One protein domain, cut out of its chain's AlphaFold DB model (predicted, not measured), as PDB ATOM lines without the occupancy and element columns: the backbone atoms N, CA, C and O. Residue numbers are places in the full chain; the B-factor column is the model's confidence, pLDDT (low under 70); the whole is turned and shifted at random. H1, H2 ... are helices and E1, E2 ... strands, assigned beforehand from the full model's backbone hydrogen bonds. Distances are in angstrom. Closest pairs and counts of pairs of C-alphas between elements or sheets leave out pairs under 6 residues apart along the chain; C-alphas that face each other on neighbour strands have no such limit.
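Overview. This is residues 4 to 97 and 116 to 128 of the 131 residues of the protein "CYTOSOL_AP domain-containing protein" of Fasciola hepatica (UniProt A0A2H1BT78). A twisted slab of four strands, E1, E2, E4 and E3 side by side, has helix H1 over one face at its E1 and E2 side, while the short helix H2 sits by the end where E1 and E4 finish and E2 starts. The loop of residues 56 to 67 at one end of the slab and the long stretch of residues 76 to 97 at the other draw out the length. The printed part has 107 residues, in the order H1, E1, H2, E2, E3, E4, and the sheet is mixed. The class is mixed, helices and strands, though under half of the residues, 48, are in named elements. The whole is loose, with a radius of gyration of the C-alphas of 17.5 A, and only just elongated, spanning 58 by 29 by 24 A.

Along the chain. Start in the sheet with E2, residues 48 to 55, which runs 22.7 A from C-alpha 48 at (46.857, 51.166, 28.420). Beside it look for E1, residues 19 to 25, 19.8 A long, and E4, residues 120 to 127, 23.4 A long, ending at C-alpha 127 at (41.371, 53.437, 27.801). Then find E3, residues 68 to 75, 22.9 A long, an edge strand and the neighbour of E4. Find C-alpha 4 at (50.315, 51.853, 35.989); from there H1 runs 14.3 A to residue 13. H2, residues 32 to 38, is 9.7 A long.

Arrangement. The sheet runs E1, E2, E4, E3 and is twisted, its C-alphas lying up to 4.3 A off the best plane. E1 and E2 are antiparallel at 163 degrees; look at N 51 and O 22, 2.7 A apart. E2 and E4 are antiparallel at 176 degrees, with N 124 and O 52 2.8 A apart. E4 and E3 are parallel at 15 degrees, with N 70 and O 121 2.8 A apart. H1 is on the sheet at a height of 10.0 A, over E2 and only just over E1, on which 3 of its C-alphas fall. It runs along the strands, at 7 degrees to E2 on the local plane; its closest C-alphas to E1 are those of Lys 11 and Leu 21, 7.1 A apart. H2 only grazes the sheet with residues 34 to 38; the C-alphas of Ala 34 and Asn 127, its closest to E4, are 7.2 A apart. H1 and H2 are apart. In both helices every O i to N i+4 pair is within hydrogen-bond range.

Size, cuts and confidence. The two C-alphas farthest apart, those of Asn 61 and Gly 89, are 59.0 A apart. The link from E2 to E3 is long, with 12 residues. Residues 98 to 115 are cut out on the way from E3 to E4, and C-alphas 97 and 116 are 28.5 A apart. Look for pLDDT under 70 at residues 60 to 63 and 125 to 128.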
ATOM      1  N   SER A   4      49.623  53.081  35.568       85.69
ATOM      2  CA  SER A   4      50.315  51.853  35.989       85.69
ATOM      3  C   SER A   4      49.867  51.335  37.361       85.69
ATOM      4  O   SER A   4      49.675  50.135  37.533       85.69
ATOM      5  N   LYS A   5      49.628  52.228  38.331       88.88
ATOM      6  CA  LYS A   5      49.114  51.844  39.655       88.88
ATOM      7  C   LYS A   5      47.676  51.334  39.587       88.88
ATOM      8  O   LYS A   5      47.342  50.429  40.343       88.88
ATOM      9  N   ILE A   6      46.848  51.884  38.691       89.12
ATOM     10  CA  ILE A   6      45.484  51.384  38.458       89.12
ATOM     11  C   ILE A   6      45.546  49.949  37.928       89.12
ATOM     12  O   ILE A   6      44.847  49.090  38.447       89.12
ATOM     13  N   LEU A   7      46.419  49.662  36.959       88.69
ATOM     14  CA  LEU A   7      46.581  48.302  36.429       88.69
ATOM     15  C   LEU A   7      47.031  47.311  37.501       88.69
ATOM     16  O   LEU A   7      46.453  46.233  37.611       88.69
ATOM     17  N   SER A   8      48.033  47.675  38.306       90.62
ATOM     18  CA  SER A   8      48.482  46.826  39.415       90.62
ATOM     19  C   SER A   8      47.357  46.568  40.415       90.62
ATOM     20  O   SER A   8      47.184  45.436  40.852       90.62
ATOM     21  N   PHE A   9      46.562  47.593  40.731       91.19
ATOM     22  CA  PHE A   9      45.395  47.457  41.597       91.19
ATOM     23  C   PHE A   9      44.354  46.495  41.006       91.19
ATOM     24  O   PHE A   9      43.949  45.558  41.682       91.19
ATOM     25  N   LEU A  10      43.980  46.657  39.733       91.00
ATOM     26  CA  LEU A  10      43.008  45.776  39.075       91.00
ATOM     27  C   LEU A  10      43.477  44.318  39.024       91.00
ATOM     28  O   LEU A  10      42.685  43.419  39.288       91.00
ATOM     29  N   LYS A  11      44.764  44.080  38.739       91.44
ATOM     30  CA  LYS A  11      45.345  42.729  38.724       91.44
ATOM     31  C   LYS A  11      45.243  42.037  40.080       91.44
ATOM     32  O   LYS A  11      44.955  40.849  40.128       91.44
ATOM     33  N   VAL A  12      45.469  42.774  41.167       92.62
ATOM     34  CA  VAL A  12      45.325  42.243  42.529       92.62
ATOM     35  C   VAL A  12      43.851  41.991  42.842       92.62
ATOM     36  O   VAL A  12      43.481  40.886  43.231       92.62
ATOM     37  N   GLU A  13      42.991  42.981  42.612       91.56
ATOM     38  CA  GLU A  13      41.587  42.930  43.030       91.56
ATOM     39  C   GLU A  13      40.727  41.927  42.257       91.56
ATOM     40  O   GLU A  13      39.768  41.386  42.817       91.56
ATOM     41  N   LEU A  14      41.042  41.697  40.984       90.75
ATOM     42  CA  LEU A  14      40.306  40.780  40.110       90.75
ATOM     43  C   LEU A  14      40.957  39.393  40.025       90.75
ATOM     44  O   LEU A  14      40.468  38.526  39.306       90.75
ATOM     45  N   SER A  15      42.032  39.150  40.777       87.81
ATOM     46  CA  SER A  15      42.638  37.821  40.845       87.81
ATOM     47  C   SER A  15      41.676  36.787  41.460       87.81
ATOM     48  O   SER A  15      40.895  37.085  42.365       87.81
ATOM     49  N   GLY A  16      41.710  35.554  40.944       79.38
ATOM     50  CA  GLY A  16      41.107  34.375  41.582       79.38
ATOM     51  C   GLY A  16      39.599  34.129  41.400       79.38
ATOM     52  O   GLY A  16      39.116  33.100  41.873       79.38
ATOM     53  N   GLY A  17      38.832  34.995  40.726       74.12
ATOM     54  CA  GLY A  17      37.365  34.840  40.631       74.12
ATOM     55  C   GLY A  17      36.793  34.667  39.219       74.12
ATOM     56  O   GLY A  17      35.593  34.847  39.030       74.12
ATOM     57  N   GLY A  18      37.613  34.247  38.251       81.88
ATOM     58  CA  GLY A  18      37.154  33.886  36.899       81.88
ATOM     59  C   GLY A  18      37.067  35.056  35.918       81.88
ATOM     60  O   GLY A  18      36.619  34.866  34.793       81.88
ATOM     61  N   VAL A  19      37.510  36.249  36.325       91.00
ATOM     62  CA  VAL A  19      37.721  37.381  35.419       91.00
ATOM     63  C   VAL A  19      39.113  37.280  34.794       91.00
ATOM     64  O   VAL A  19      40.119  37.228  35.502       91.00
ATOM     65  N   LEU A  20      39.174  37.282  33.468       91.44
ATOM     66  CA  LEU A  20      40.408  37.429  32.708       91.44
ATOM     67  C   LEU A  20      40.697  38.917  32.513       91.44
ATOM     68  O   LEU A  20      39.808  39.688  32.158       91.44
ATOM     69  N   LEU A  21      41.941  39.321  32.763       92.25
ATOM     70  CA  LEU A  21      42.419  40.684  32.546       92.25
ATOM     71  C   LEU A  21      43.583  40.638  31.563       92.25
ATOM     72  O   LEU A  21      44.663  40.153  31.903       92.25
ATOM     73  N   ASP A  22      43.370  41.200  30.380       91.69
ATOM     74  CA  ASP A  22      44.417  41.507  29.412       91.69
ATOM     75  C   ASP A  22      44.647  43.020  29.392       91.69
ATOM     76  O   ASP A  22      43.710  43.811  29.346       91.69
ATOM     77  N   ALA A  23      45.898  43.453  29.473       90.25
ATOM     78  CA  ALA A  23      46.233  44.869  29.454       90.25
ATOM     79  C   ALA A  23      47.456  45.083  28.577       90.25
ATOM     80  O   ALA A  23      48.528  44.541  28.849       90.25
ATOM     81  N   GLN A  24      47.298  45.933  27.570       89.81
ATOM     82  CA  GLN A  24      48.333  46.242  26.594       89.81
ATOM     83  C   GLN A  24      48.545  47.756  26.492       89.81
ATOM     84  O   GLN A  24      47.598  48.523  26.701       89.81
ATOM     85  N   PRO A  25      49.767  48.221  26.178       90.31
ATOM     86  CA  PRO A  25      49.993  49.617  25.827       90.31
ATOM     87  C   PRO A  25      49.050  50.071  24.705       90.31
ATOM     88  O   PRO A  25      48.546  49.256  23.929       90.31
ATOM     89  N   VAL A  26      48.813  51.379  24.611       89.81
ATOM     90  CA  VAL A  26      47.999  51.932  23.525       89.81
ATOM     91  C   VAL A  26      48.751  51.771  22.201       89.81
ATOM     92  O   VAL A  26      49.705  52.492  21.924       89.81
ATOM     93  N   ASP A  27      48.330  50.798  21.395       90.69
ATOM     94  CA  ASP A  27      48.882  50.555  20.062       90.69
ATOM     95  C   ASP A  27      48.313  51.561  19.051       90.69
ATOM     96  O   ASP A  27      47.097  51.680  18.893       90.69
ATOM     97  N   GLU A  28      49.186  52.288  18.351       92.19
ATOM     98  CA  GLU A  28      48.793  53.344  17.408       92.19
ATOM     99  C   GLU A  28      48.076  52.811  16.161       92.19
ATOM    100  O   GLU A  28      47.201  53.486  15.622       92.19
ATOM    101  N   LYS A  29      48.388  51.590  15.710       94.50
ATOM    102  CA  LYS A  29      47.737  50.996  14.533       94.50
ATOM    103  C   LYS A  29      46.335  50.504  14.871       94.50
ATOM    104  O   LYS A  29      45.417  50.663  14.071       94.50
ATOM    105  N   ARG A  30      46.169  49.906  16.052       91.38
ATOM    106  CA  ARG A  30      44.907  49.325  16.524       91.38
ATOM    107  C   ARG A  30      43.980  50.370  17.145       91.38
ATOM    108  O   ARG A  30      42.766  50.262  16.996       91.38
ATOM    109  N   TYR A  31      44.539  51.378  17.813       91.06
ATOM    110  CA  TYR A  31      43.803  52.420  18.533       91.06
ATOM    111  C   TYR A  31      44.348  53.830  18.225       91.06
ATOM    112  O   TYR A  31      44.751  54.549  19.145       91.06
ATOM    113  N   PRO A  32      44.317  54.282  16.957       93.00
ATOM    114  CA  PRO A  32      44.949  55.539  16.542       93.00
ATOM    115  C   PRO A  32      44.423  56.757  17.306       93.00
ATOM    116  O   PRO A  32      45.197  57.602  17.748       93.00
ATOM    117  N   LEU A  33      43.110  56.831  17.547       91.12
ATOM    118  CA  LEU A  33      42.507  57.946  18.287       91.12
ATOM    119  C   LEU A  33      42.920  57.962  19.764       91.12
ATOM    120  O   LEU A  33      43.152  59.027  20.331       91.12
ATOM    121  N   ALA A  34      43.052  56.787  20.383       89.56
ATOM    122  CA  ALA A  34      43.549  56.689  21.749       89.56
ATOM    123  C   ALA A  34      45.032  57.073  21.818       89.56
ATOM    124  O   ALA A  34      45.414  57.803  22.726       89.56
ATOM    125  N   ALA A  35      45.842  56.647  20.843       90.88
ATOM    126  CA  ALA A  35      47.264  56.978  20.768       90.88
ATOM    127  C   ALA A  35      47.498  58.489  20.597       90.88
ATOM    128  O   ALA A  35      48.400  59.055  21.213       90.88
ATOM    129  N   VAL A  36      46.643  59.173  19.827       91.69
ATOM    130  CA  VAL A  36      46.675  60.638  19.678       91.69
ATOM    131  C   VAL A  36      46.428  61.371  20.998       91.69
ATOM    132  O   VAL A  36      47.036  62.415  21.226       91.69
ATOM    133  N   VAL A  37      45.568  60.845  21.866       90.00
ATOM    134  CA  VAL A  37      45.347  61.407  23.208       90.00
ATOM    135  C   VAL A  37      46.507  61.026  24.130       90.00
ATOM    136  O   VAL A  37      47.085  61.886  24.792       90.00
ATOM    137  N   ASP A  38      46.906  59.754  24.117       89.94
ATOM    138  CA  ASP A  38      47.950  59.212  24.986       89.94
ATOM    139  C   ASP A  38      49.312  59.863  24.761       89.94
ATOM    140  O   ASP A  38      50.053  60.061  25.719       89.94
ATOM    141  N   ARG A  39      49.649  60.280  23.531       90.56
ATOM    142  CA  ARG A  39      50.926  60.958  23.239       90.56
ATOM    143  C   ARG A  39      51.106  62.267  24.018       90.56
ATOM    144  O   ARG A  39      52.248  62.668  24.232       90.56
ATOM    145  N   GLY A  40      50.010  62.893  24.465       89.00
ATOM    146  CA  GLY A  40      50.028  64.090  25.312       89.00
ATOM    147  C   GLY A  40      50.591  63.846  26.717       89.00
ATOM    148  O   GLY A  40      51.031  64.786  27.373       89.00
ATOM    149  N   SER A  41      50.642  62.590  27.174       86.75
ATOM    150  CA  SER A  41      51.239  62.226  28.461       86.75
ATOM    151  C   SER A  41      52.772  62.253  28.427       86.75
ATOM    152  O   SER A  41      53.416  62.145  27.385       86.75
ATOM    153  N   SER A  42      53.394  62.267  29.607       85.81
ATOM    154  CA  SER A  42      54.797  61.843  29.740       85.81
ATOM    155  C   SER A  42      54.923  60.317  29.664       85.81
ATOM    156  O   SER A  42      53.985  59.603  30.013       85.81
ATOM    157  N   ASN A  43      56.105  59.801  29.307       82.12
ATOM    158  CA  ASN A  43      56.350  58.353  29.192       82.12
ATOM    159  C   ASN A  43      55.977  57.558  30.461       82.12
ATOM    160  O   ASN A  43      55.454  56.454  30.369       82.12
ATOM    161  N   LYS A  44      56.175  58.137  31.655       81.69
ATOM    162  CA  LYS A  44      55.800  57.520  32.944       81.69
ATOM    163  C   LYS A  44      54.285  57.417  33.187       81.69
ATOM    164  O   LYS A  44      53.863  56.690  34.083       81.69
ATOM    165  N   ASN A  45      53.490  58.174  32.432       85.38
ATOM    166  CA  ASN A  45      52.039  58.280  32.563       85.38
ATOM    167  C   ASN A  45      51.308  57.786  31.305       85.38
ATOM    168  O   ASN A  45      50.138  58.116  31.138       85.38
ATOM    169  N   ARG A  46      51.986  57.023  30.436       87.12
ATOM    170  CA  ARG A  46      51.343  56.376  29.290       87.12
ATOM    171  C   ARG A  46      50.231  55.452  29.763       87.12
ATOM    172  O   ARG A  46      50.348  54.782  30.796       87.12
ATOM    173  N   GLY A  47      49.156  55.459  29.001       87.31
ATOM    174  CA  GLY A  47      47.978  54.670  29.242       87.31
ATOM    175  C   GLY A  47      48.106  53.241  28.763       87.31
ATOM    176  O   GLY A  47      49.142  52.756  28.305       87.31
ATOM    177  N   SER A  48      47.002  52.528  28.907       89.56
ATOM    178  CA  SER A  48      46.857  51.166  28.420       89.56
ATOM    179  C   SER A  48      45.415  50.932  28.018       89.56
ATOM    180  O   SER A  48      44.502  51.577  28.548       89.56
ATOM    181  N   ILE A  49      45.244  49.998  27.094       91.00
ATOM    182  CA  ILE A  49      43.968  49.395  26.763       91.00
ATOM    183  C   ILE A  49      43.821  48.145  27.626       91.00
ATOM    184  O   ILE A  49      44.654  47.242  27.553       91.00
ATOM    185  N   VAL A  50      42.792  48.118  28.470       91.56
ATOM    186  CA  VAL A  50      42.501  46.986  29.360       91.56
ATOM    187  C   VAL A  50      41.251  46.287  28.883       91.56
ATOM    188  O   VAL A  50      40.191  46.913  28.848       91.56
ATOM    189  N   HIS A  51      41.378  45.005  28.582       92.56
ATOM    190  CA  HIS A  51      40.267  44.111  28.334       92.56
ATOM    191  C   HIS A  51      39.987  43.268  29.570       92.56
ATOM    192  O   HIS A  51      40.884  42.604  30.087       92.56
ATOM    193  N   LEU A  52      38.752  43.330  30.068       92.00
ATOM    194  CA  LEU A  52      38.276  42.413  31.102       92.00
ATOM    195  C   LEU A  52      37.229  41.503  30.492       92.00
ATOM    196  O   LEU A  52      36.311  41.991  29.839       92.00
ATOM    197  N   GLU A  53      37.348  40.209  30.741       93.12
ATOM    198  CA  GLU A  53      36.387  39.216  30.287       93.12
ATOM    199  C   GLU A  53      35.924  38.375  31.467       93.12
ATOM    200  O   GLU A  53      36.720  37.909  32.280       93.12
ATOM    201  N   TYR A  54      34.615  38.206  31.574       92.31
ATOM    202  CA  TYR A  54      33.983  37.301  32.516       92.31
ATOM    203  C   TYR A  54      33.088  36.349  31.736       92.31
ATOM    204  O   TYR A  54      32.256  36.801  30.948       92.31
ATOM    205  N   SER A  55      33.237  35.053  31.991       88.69
ATOM    206  CA  SER A  55      32.366  34.016  31.448       88.69
ATOM    207  C   SER A  55      31.748  33.243  32.599       88.69
ATOM    208  O   SER A  55      32.424  32.464  33.276       88.69
ATOM    209  N   GLY A  56      30.464  33.491  32.844       85.06
ATOM    210  CA  GLY A  56      29.696  32.759  33.837       85.06
ATOM    211  C   GLY A  56      29.573  31.283  33.469       85.06
ATOM    212  O   GLY A  56      29.546  30.910  32.295       85.06
ATOM    213  N   SER A  57      29.469  30.425  34.483       81.56
ATOM    214  CA  SER A  57      29.130  29.018  34.272       81.56
ATOM    215  C   SER A  57      27.803  28.904  33.521       81.56
ATOM    216  O   SER A  57      26.873  29.664  33.797       81.56
ATOM    217  N   ARG A  58      27.710  27.949  32.595       77.06
ATOM    218  CA  ARG A  58      26.451  27.621  31.920       77.06
ATOM    219  C   ARG A  58      25.657  26.655  32.785       77.06
ATOM    220  O   ARG A  58      26.196  25.625  33.191       77.06
ATOM    221  N   ASP A  59      24.400  26.980  33.047       71.94
ATOM    222  CA  ASP A  59      23.464  25.988  33.563       71.94
ATOM    223  C   ASP A  59      23.036  25.056  32.415       71.94
ATOM    224  O   ASP A  59      22.842  25.501  31.282       71.94
ATOM    225  N   GLY A  60      22.915  23.755  32.685       65.38
ATOM    226  CA  GLY A  60      22.728  22.717  31.660       65.38
ATOM    227  C   GLY A  60      21.405  22.803  30.889       65.38
ATOM    228  O   GLY A  60      21.237  22.109  29.891       65.38
ATOM    229  N   ASN A  61      20.486  23.659  31.337       69.12
ATOM    230  CA  ASN A  61      19.146  23.827  30.776       69.12
ATOM    231  C   ASN A  61      18.987  25.080  29.895       69.12
ATOM    232  O   ASN A  61      17.868  25.377  29.490       69.12
ATOM    233  N   ILE A  62      20.065  25.824  29.625       69.69
ATOM    234  CA  ILE A  62      20.003  27.121  28.937       69.69
ATOM    235  C   ILE A  62      20.616  27.023  27.539       69.69
ATOM    236  O   ILE A  62      21.739  26.550  27.352       69.69
ATOM    237  N   SER A  63      19.854  27.484  26.549       68.88
ATOM    238  CA  SER A  63      20.265  27.564  25.147       68.88
ATOM    239  C   SER A  63      21.205  28.751  24.890       68.88
ATOM    240  O   SER A  63      21.193  29.745  25.616       68.88
ATOM    241  N   ASP A  64      21.997  28.708  23.812       70.06
ATOM    242  CA  ASP A  64      22.884  29.826  23.435       70.06
ATOM    243  C   ASP A  64      22.128  31.153  23.201       70.06
ATOM    244  O   ASP A  64      22.710  32.225  23.352       70.06
ATOM    245  N   SER A  65      20.829  31.103  22.878       70.25
ATOM    246  CA  SER A  65      19.964  32.284  22.726       70.25
ATOM    247  C   SER A  65      19.556  32.950  24.043       70.25
ATOM    248  O   SER A  65      19.108  34.093  24.031       70.25
ATOM    249  N   GLU A  66      19.695  32.254  25.169       71.94
ATOM    250  CA  GLU A  66      19.323  32.744  26.502       71.94
ATOM    251  C   GLU A  66      20.533  33.277  27.289       71.94
ATOM    252  O   GLU A  66      20.372  33.934  28.318       71.94
ATOM    253  N   LEU A  67      21.749  33.043  26.782       77.75
ATOM    254  CA  LEU A  67      22.979  33.632  27.304       77.75
ATOM    255  C   LEU A  67      22.992  35.145  27.075       77.75
ATOM    256  O   LEU A  67      22.963  35.631  25.940       77.75
ATOM    257  N   GLN A  68      23.105  35.906  28.162       84.25
ATOM    258  CA  GLN A  68      23.214  37.357  28.074       84.25
ATOM    259  C   GLN A  68      24.670  37.771  27.865       84.25
ATOM    260  O   GLN A  68      25.529  37.546  28.717       84.25
ATOM    261  N   ASN A  69      24.941  38.412  26.730       87.38
ATOM    262  CA  ASN A  69      26.244  38.996  26.429       87.38
ATOM    263  C   ASN A  69      26.176  40.510  26.644       87.38
ATOM    264  O   ASN A  69      25.459  41.212  25.929       87.38
ATOM    265  N   LEU A  70      26.918  41.013  27.628       90.38
ATOM    266  CA  LEU A  70      27.028  42.438  27.913       90.38
ATOM    267  C   LEU A  70      28.389  42.967  27.467       90.38
ATOM    268  O   LEU A  70      29.440  42.467  27.864       90.38
ATOM    269  N   PHE A  71      28.365  44.047  26.694       91.00
ATOM    270  CA  PHE A  71      29.563  44.795  26.334       91.00
ATOM    271  C   PHE A  71      29.538  46.131  27.058       91.00
ATOM    272  O   PHE A  71      28.625  46.936  26.872       91.00
ATOM    273  N   LEU A  72      30.541  46.358  27.902       91.25
ATOM    274  CA  LEU A  72      30.677  47.585  28.676       91.25
ATOM    275  C   LEU A  72      31.921  48.332  28.201       91.25
ATOM    276  O   LEU A  72      32.968  47.739  27.965       91.25
ATOM    277  N   ILE A  73      31.836  49.652  28.067       90.81
ATOM    278  CA  ILE A  73      32.983  50.481  27.673       90.81
ATOM    279  C   ILE A  73      33.161  51.574  28.717       90.81
ATOM    280  O   ILE A  73      32.232  52.322  29.020       90.81
ATOM    281  N   GLY A  74      34.366  51.657  29.280       89.81
ATOM    282  CA  GLY A  74      34.696  52.601  30.339       89.81
ATOM    283  C   GLY A  74      35.747  53.611  29.894       89.81
ATOM    284  O   GLY A  74      36.903  53.252  29.671       89.81
ATOM    285  N   LYS A  75      35.387  54.898  29.842       90.44
ATOM    286  CA  LYS A  75      36.370  55.984  29.704       90.44
ATOM    287  C   LYS A  75      37.239  56.042  30.968       90.44
ATOM    288  O   LYS A  75      36.711  56.189  32.073       90.44
ATOM    289  N   GLY A  76      38.553  55.898  30.807       90.06
ATOM    290  CA  GLY A  76      39.517  55.776  31.905       90.06
ATOM    291  C   GLY A  76      40.547  56.898  31.980       90.06
ATOM    292  O   GLY A  76      41.627  56.662  32.511       90.06
ATOM    293  N   ILE A  77      40.237  58.100  31.483       90.94
ATOM    294  CA  ILE A  77      41.170  59.235  31.495       90.94
ATOM    295  C   ILE A  77      41.554  59.578  32.938       90.94
ATOM    296  O   ILE A  77      40.730  60.026  33.737       90.94
ATOM    297  N   VAL A  78      42.812  59.332  33.305       89.69
ATOM    298  CA  VAL A  78      43.237  59.405  34.714       89.69
ATOM    299  C   VAL A  78      43.193  60.833  35.251       89.69
ATOM    300  O   VAL A  78      42.877  61.051  36.430       89.69
ATOM    301  N   TYR A  79      43.518  61.770  34.370       91.00
ATOM    302  CA  TYR A  79      43.389  63.204  34.536       91.00
ATOM    303  C   TYR A  79      43.222  63.822  33.144       91.00
ATOM    304  O   TYR A  79      43.823  63.303  32.202       91.00
ATOM    305  N   ASP A  80      42.390  64.861  33.040       92.19
ATOM    306  CA  ASP A  80      42.130  65.607  31.804       92.19
ATOM    307  C   ASP A  80      42.444  67.098  32.003       92.19
ATOM    308  O   ASP A  80      41.648  67.863  32.557       92.19
ATOM    309  N   SER A  81      43.621  67.521  31.554       92.00
ATOM    310  CA  SER A  81      44.023  68.926  31.494       92.00
ATOM    311  C   SER A  81      43.361  69.695  30.346       92.00
ATOM    312  O   SER A  81      43.349  70.924  30.379       92.00
ATOM    313  N   GLY A  82      42.794  68.999  29.354       91.06
ATOM    314  CA  GLY A  82      42.370  69.540  28.056       91.06
ATOM    315  C   GLY A  82      43.442  69.456  26.958       91.06
ATOM    316  O   GLY A  82      43.131  69.595  25.776       91.06
ATOM    317  N   GLY A  83      44.698  69.162  27.309       90.88
ATOM    318  CA  GLY A  83      45.803  69.118  26.351       90.88
ATOM    319  C   GLY A  83      46.180  70.514  25.852       90.88
ATOM    320  O   GLY A  83      46.342  71.434  26.651       90.88
ATOM    321  N   TYR A  84      46.341  70.676  24.534       90.81
ATOM    322  CA  TYR A  84      46.620  71.993  23.941       90.81
ATOM    323  C   TYR A  84      45.472  72.985  24.149       90.81
ATOM    324  O   TYR A  84      45.728  74.174  24.327       90.81
ATOM    325  N   ASP A  85      44.230  72.499  24.162       93.50
ATOM    326  CA  ASP A  85      43.064  73.292  24.541       93.50
ATOM    327  C   ASP A  85      42.886  73.228  26.062       93.50
ATOM    328  O   ASP A  85      42.061  72.493  26.613       93.50
ATOM    329  N   LEU A  86      43.790  73.923  26.753       94.19
ATOM    330  CA  LEU A  86      43.931  73.833  28.197       94.19
ATOM    331  C   LEU A  86      42.648  74.287  28.898       94.19
ATOM    332  O   LEU A  86      42.158  75.399  28.694       94.19
ATOM    333  N   LYS A  87      42.148  73.468  29.825       93.44
ATOM    334  CA  LYS A  87      41.026  73.864  30.678       93.44
ATOM    335  C   LYS A  87      41.453  75.001  31.605       93.44
ATOM    336  O   LYS A  87      42.229  74.806  32.539       93.44
ATOM    337  N   VAL A  88      40.893  76.185  31.384       95.88
ATOM    338  CA  VAL A  88      41.126  77.388  32.199       95.88
ATOM    339  C   VAL A  88      39.922  77.720  33.087       95.88
ATOM    340  O   VAL A  88      38.886  77.054  33.033       95.88
ATOM    341  N   GLY A  89      40.061  78.736  33.945       94.12
ATOM    342  CA  GLY A  89      38.950  79.257  34.753       94.12
ATOM    343  C   GLY A  89      38.455  78.302  35.844       94.12
ATOM    344  O   GLY A  89      37.288  78.342  36.209       94.12
ATOM    345  N   GLY A  90      39.316  77.406  36.338       93.06
ATOM    346  CA  GLY A  90      38.957  76.426  37.368       93.06
ATOM    347  C   GLY A  90      38.288  75.152  36.841       93.06
ATOM    348  O   GLY A  90      38.144  74.202  37.602       93.06
ATOM    349  N   ASN A  91      37.982  75.061  35.543       92.50
ATOM    350  CA  ASN A  91      37.345  73.883  34.932       92.50
ATOM    351  C   ASN A  91      38.222  72.618  34.942       92.50
ATOM    352  O   ASN A  91      37.733  71.511  34.734       92.50
ATOM    353  N   MET A  92      39.522  72.773  35.190       94.31
ATOM    354  CA  MET A  92      40.438  71.650  35.389       94.31
ATOM    355  C   MET A  92      40.296  71.025  36.781       94.31
ATOM    356  O   MET A  92      40.573  69.836  36.970       94.31
ATOM    357  N   ALA A  93      39.861  71.811  37.774       91.25
ATOM    358  CA  ALA A  93      39.627  71.289  39.106       91.25
ATOM    359  C   ALA A  93      38.604  70.159  38.989       91.25
ATOM    360  O   ALA A  93      37.572  70.295  38.341       91.25
ATOM    361  N   THR A  94      38.902  69.028  39.625       93.19
ATOM    362  CA  THR A  94      38.098  67.795  39.612       93.19
ATOM    363  C   THR A  94      38.229  66.851  38.414       93.19
ATOM    364  O   THR A  94      37.682  65.750  38.480       93.19
ATOM    365  N   MET A  95      39.039  67.162  37.398       94.19
ATOM    366  CA  MET A  95      39.238  66.266  36.241       94.19
ATOM    367  C   MET A  95      39.952  64.944  36.567       94.19
ATOM    368  O   MET A  95      39.993  64.031  35.750       94.19
ATOM    369  N   HIS A  96      40.386  64.748  37.815       90.44
ATOM    370  CA  HIS A  96      40.700  63.413  38.323       90.44
ATOM    371  C   HIS A  96      39.493  62.455  38.276       90.44
ATOM    372  O   HIS A  96      39.677  61.250  38.424       90.44
ATOM    373  N   ARG A  97      38.258  62.945  38.124       92.50
ATOM    374  CA  ARG A  97      37.045  62.120  38.011       92.50
ATOM    375  C   ARG A  97      36.748  61.653  36.586       92.50
ATOM    376  O   ARG A  97      35.848  60.843  36.407       92.50
ATOM    377  N   LYS A 116      29.965  35.533  41.062       90.31
ATOM    378  CA  LYS A 116      30.078  34.515  40.011       90.31
ATOM    379  C   LYS A 116      28.723  34.112  39.391       90.31
ATOM    380  O   LYS A 116      28.387  32.927  39.397       90.31
ATOM    381  N   PRO A 117      27.928  35.074  38.882       89.31
ATOM    382  CA  PRO A 117      26.626  34.771  38.298       89.31
ATOM    383  C   PRO A 117      26.745  33.864  37.064       89.31
ATOM    384  O   PRO A 117      27.593  34.064  36.197       89.31
ATOM    385  N   ALA A 118      25.856  32.879  36.964       85.06
ATOM    386  CA  ALA A 118      25.762  31.999  35.804       85.06
ATOM    387  C   ALA A 118      25.133  32.711  34.587       85.06
ATOM    388  O   ALA A 118      24.396  33.686  34.735       85.06
ATOM    389  N   ASN A 119      25.379  32.171  33.389       79.06
ATOM    390  CA  ASN A 119      24.695  32.521  32.129       79.06
ATOM    391  C   ASN A 119      24.888  33.961  31.620       79.06
ATOM    392  O   ASN A 119      24.097  34.446  30.807       79.06
ATOM    393  N   ILE A 120      25.950  34.634  32.063       79.88
ATOM    394  CA  ILE A 120      26.308  35.975  31.605       79.88
ATOM    395  C   ILE A 120      27.764  36.024  31.141       79.88
ATOM    396  O   ILE A 120      28.664  35.549  31.836       79.88
ATOM    397  N   ASN A 121      27.987  36.633  29.979       78.69
ATOM    398  CA  ASN A 121      29.316  37.007  29.513       78.69
ATOM    399  C   ASN A 121      29.444  38.522  29.539       78.69
ATOM    400  O   ASN A 121      28.534  39.231  29.104       78.69
ATOM    401  N   VAL A 122      30.577  39.022  30.025       79.44
ATOM    402  CA  VAL A 122      30.832  40.461  30.082       79.44
ATOM    403  C   VAL A 122      32.225  40.751  29.551       79.44
ATOM    404  O   VAL A 122      33.198  40.230  30.089       79.44
ATOM    405  N   SER A 123      32.316  41.613  28.537       71.25
ATOM    406  CA  SER A 123      33.584  42.093  27.976       71.25
ATOM    407  C   SER A 123      33.712  43.608  28.154       71.25
ATOM    408  O   SER A 123      32.749  44.354  27.949       71.25
ATOM    409  N   LEU A 124      34.906  44.067  28.535       73.75
ATOM    410  CA  LEU A 124      35.238  45.475  28.758       73.75
ATOM    411  C   LEU A 124      36.398  45.924  27.885       73.75
ATOM    412  O   LEU A 124      37.338  45.170  27.713       73.75
ATOM    413  N   THR A 125      36.398  47.192  27.473       64.12
ATOM    414  CA  THR A 125      37.620  47.915  27.091       64.12
ATOM    415  C   THR A 125      37.747  49.222  27.884       64.12
ATOM    416  O   THR A 125      36.859  50.077  27.829       64.12
ATOM    417  N   VAL A 126      38.851  49.405  28.616       61.69
ATOM    418  CA  VAL A 126      39.208  50.670  29.289       61.69
ATOM    419  C   VAL A 126      40.382  51.319  28.582       61.69
ATOM    420  O   VAL A 126      41.400  50.672  28.373       61.69
ATOM    421  N   ASN A 127      40.267  52.614  28.291       63.94
ATOM    422  CA  ASN A 127      41.371  53.437  27.801       63.94
ATOM    423  C   ASN A 127      41.853  54.377  28.914       63.94
ATOM    424  O   ASN A 127      41.049  55.167  29.412       63.94
ATOM    425  N   SER A 128      43.129  54.299  29.304       56.25
ATOM    426  CA  SER A 128      43.679  55.029  30.464       56.25
ATOM    427  C   SER A 128      44.823  56.017  30.161       56.25
ATOM    428  O   SER A 128      45.858  55.956  30.826       56.25
TER     429      SER A 128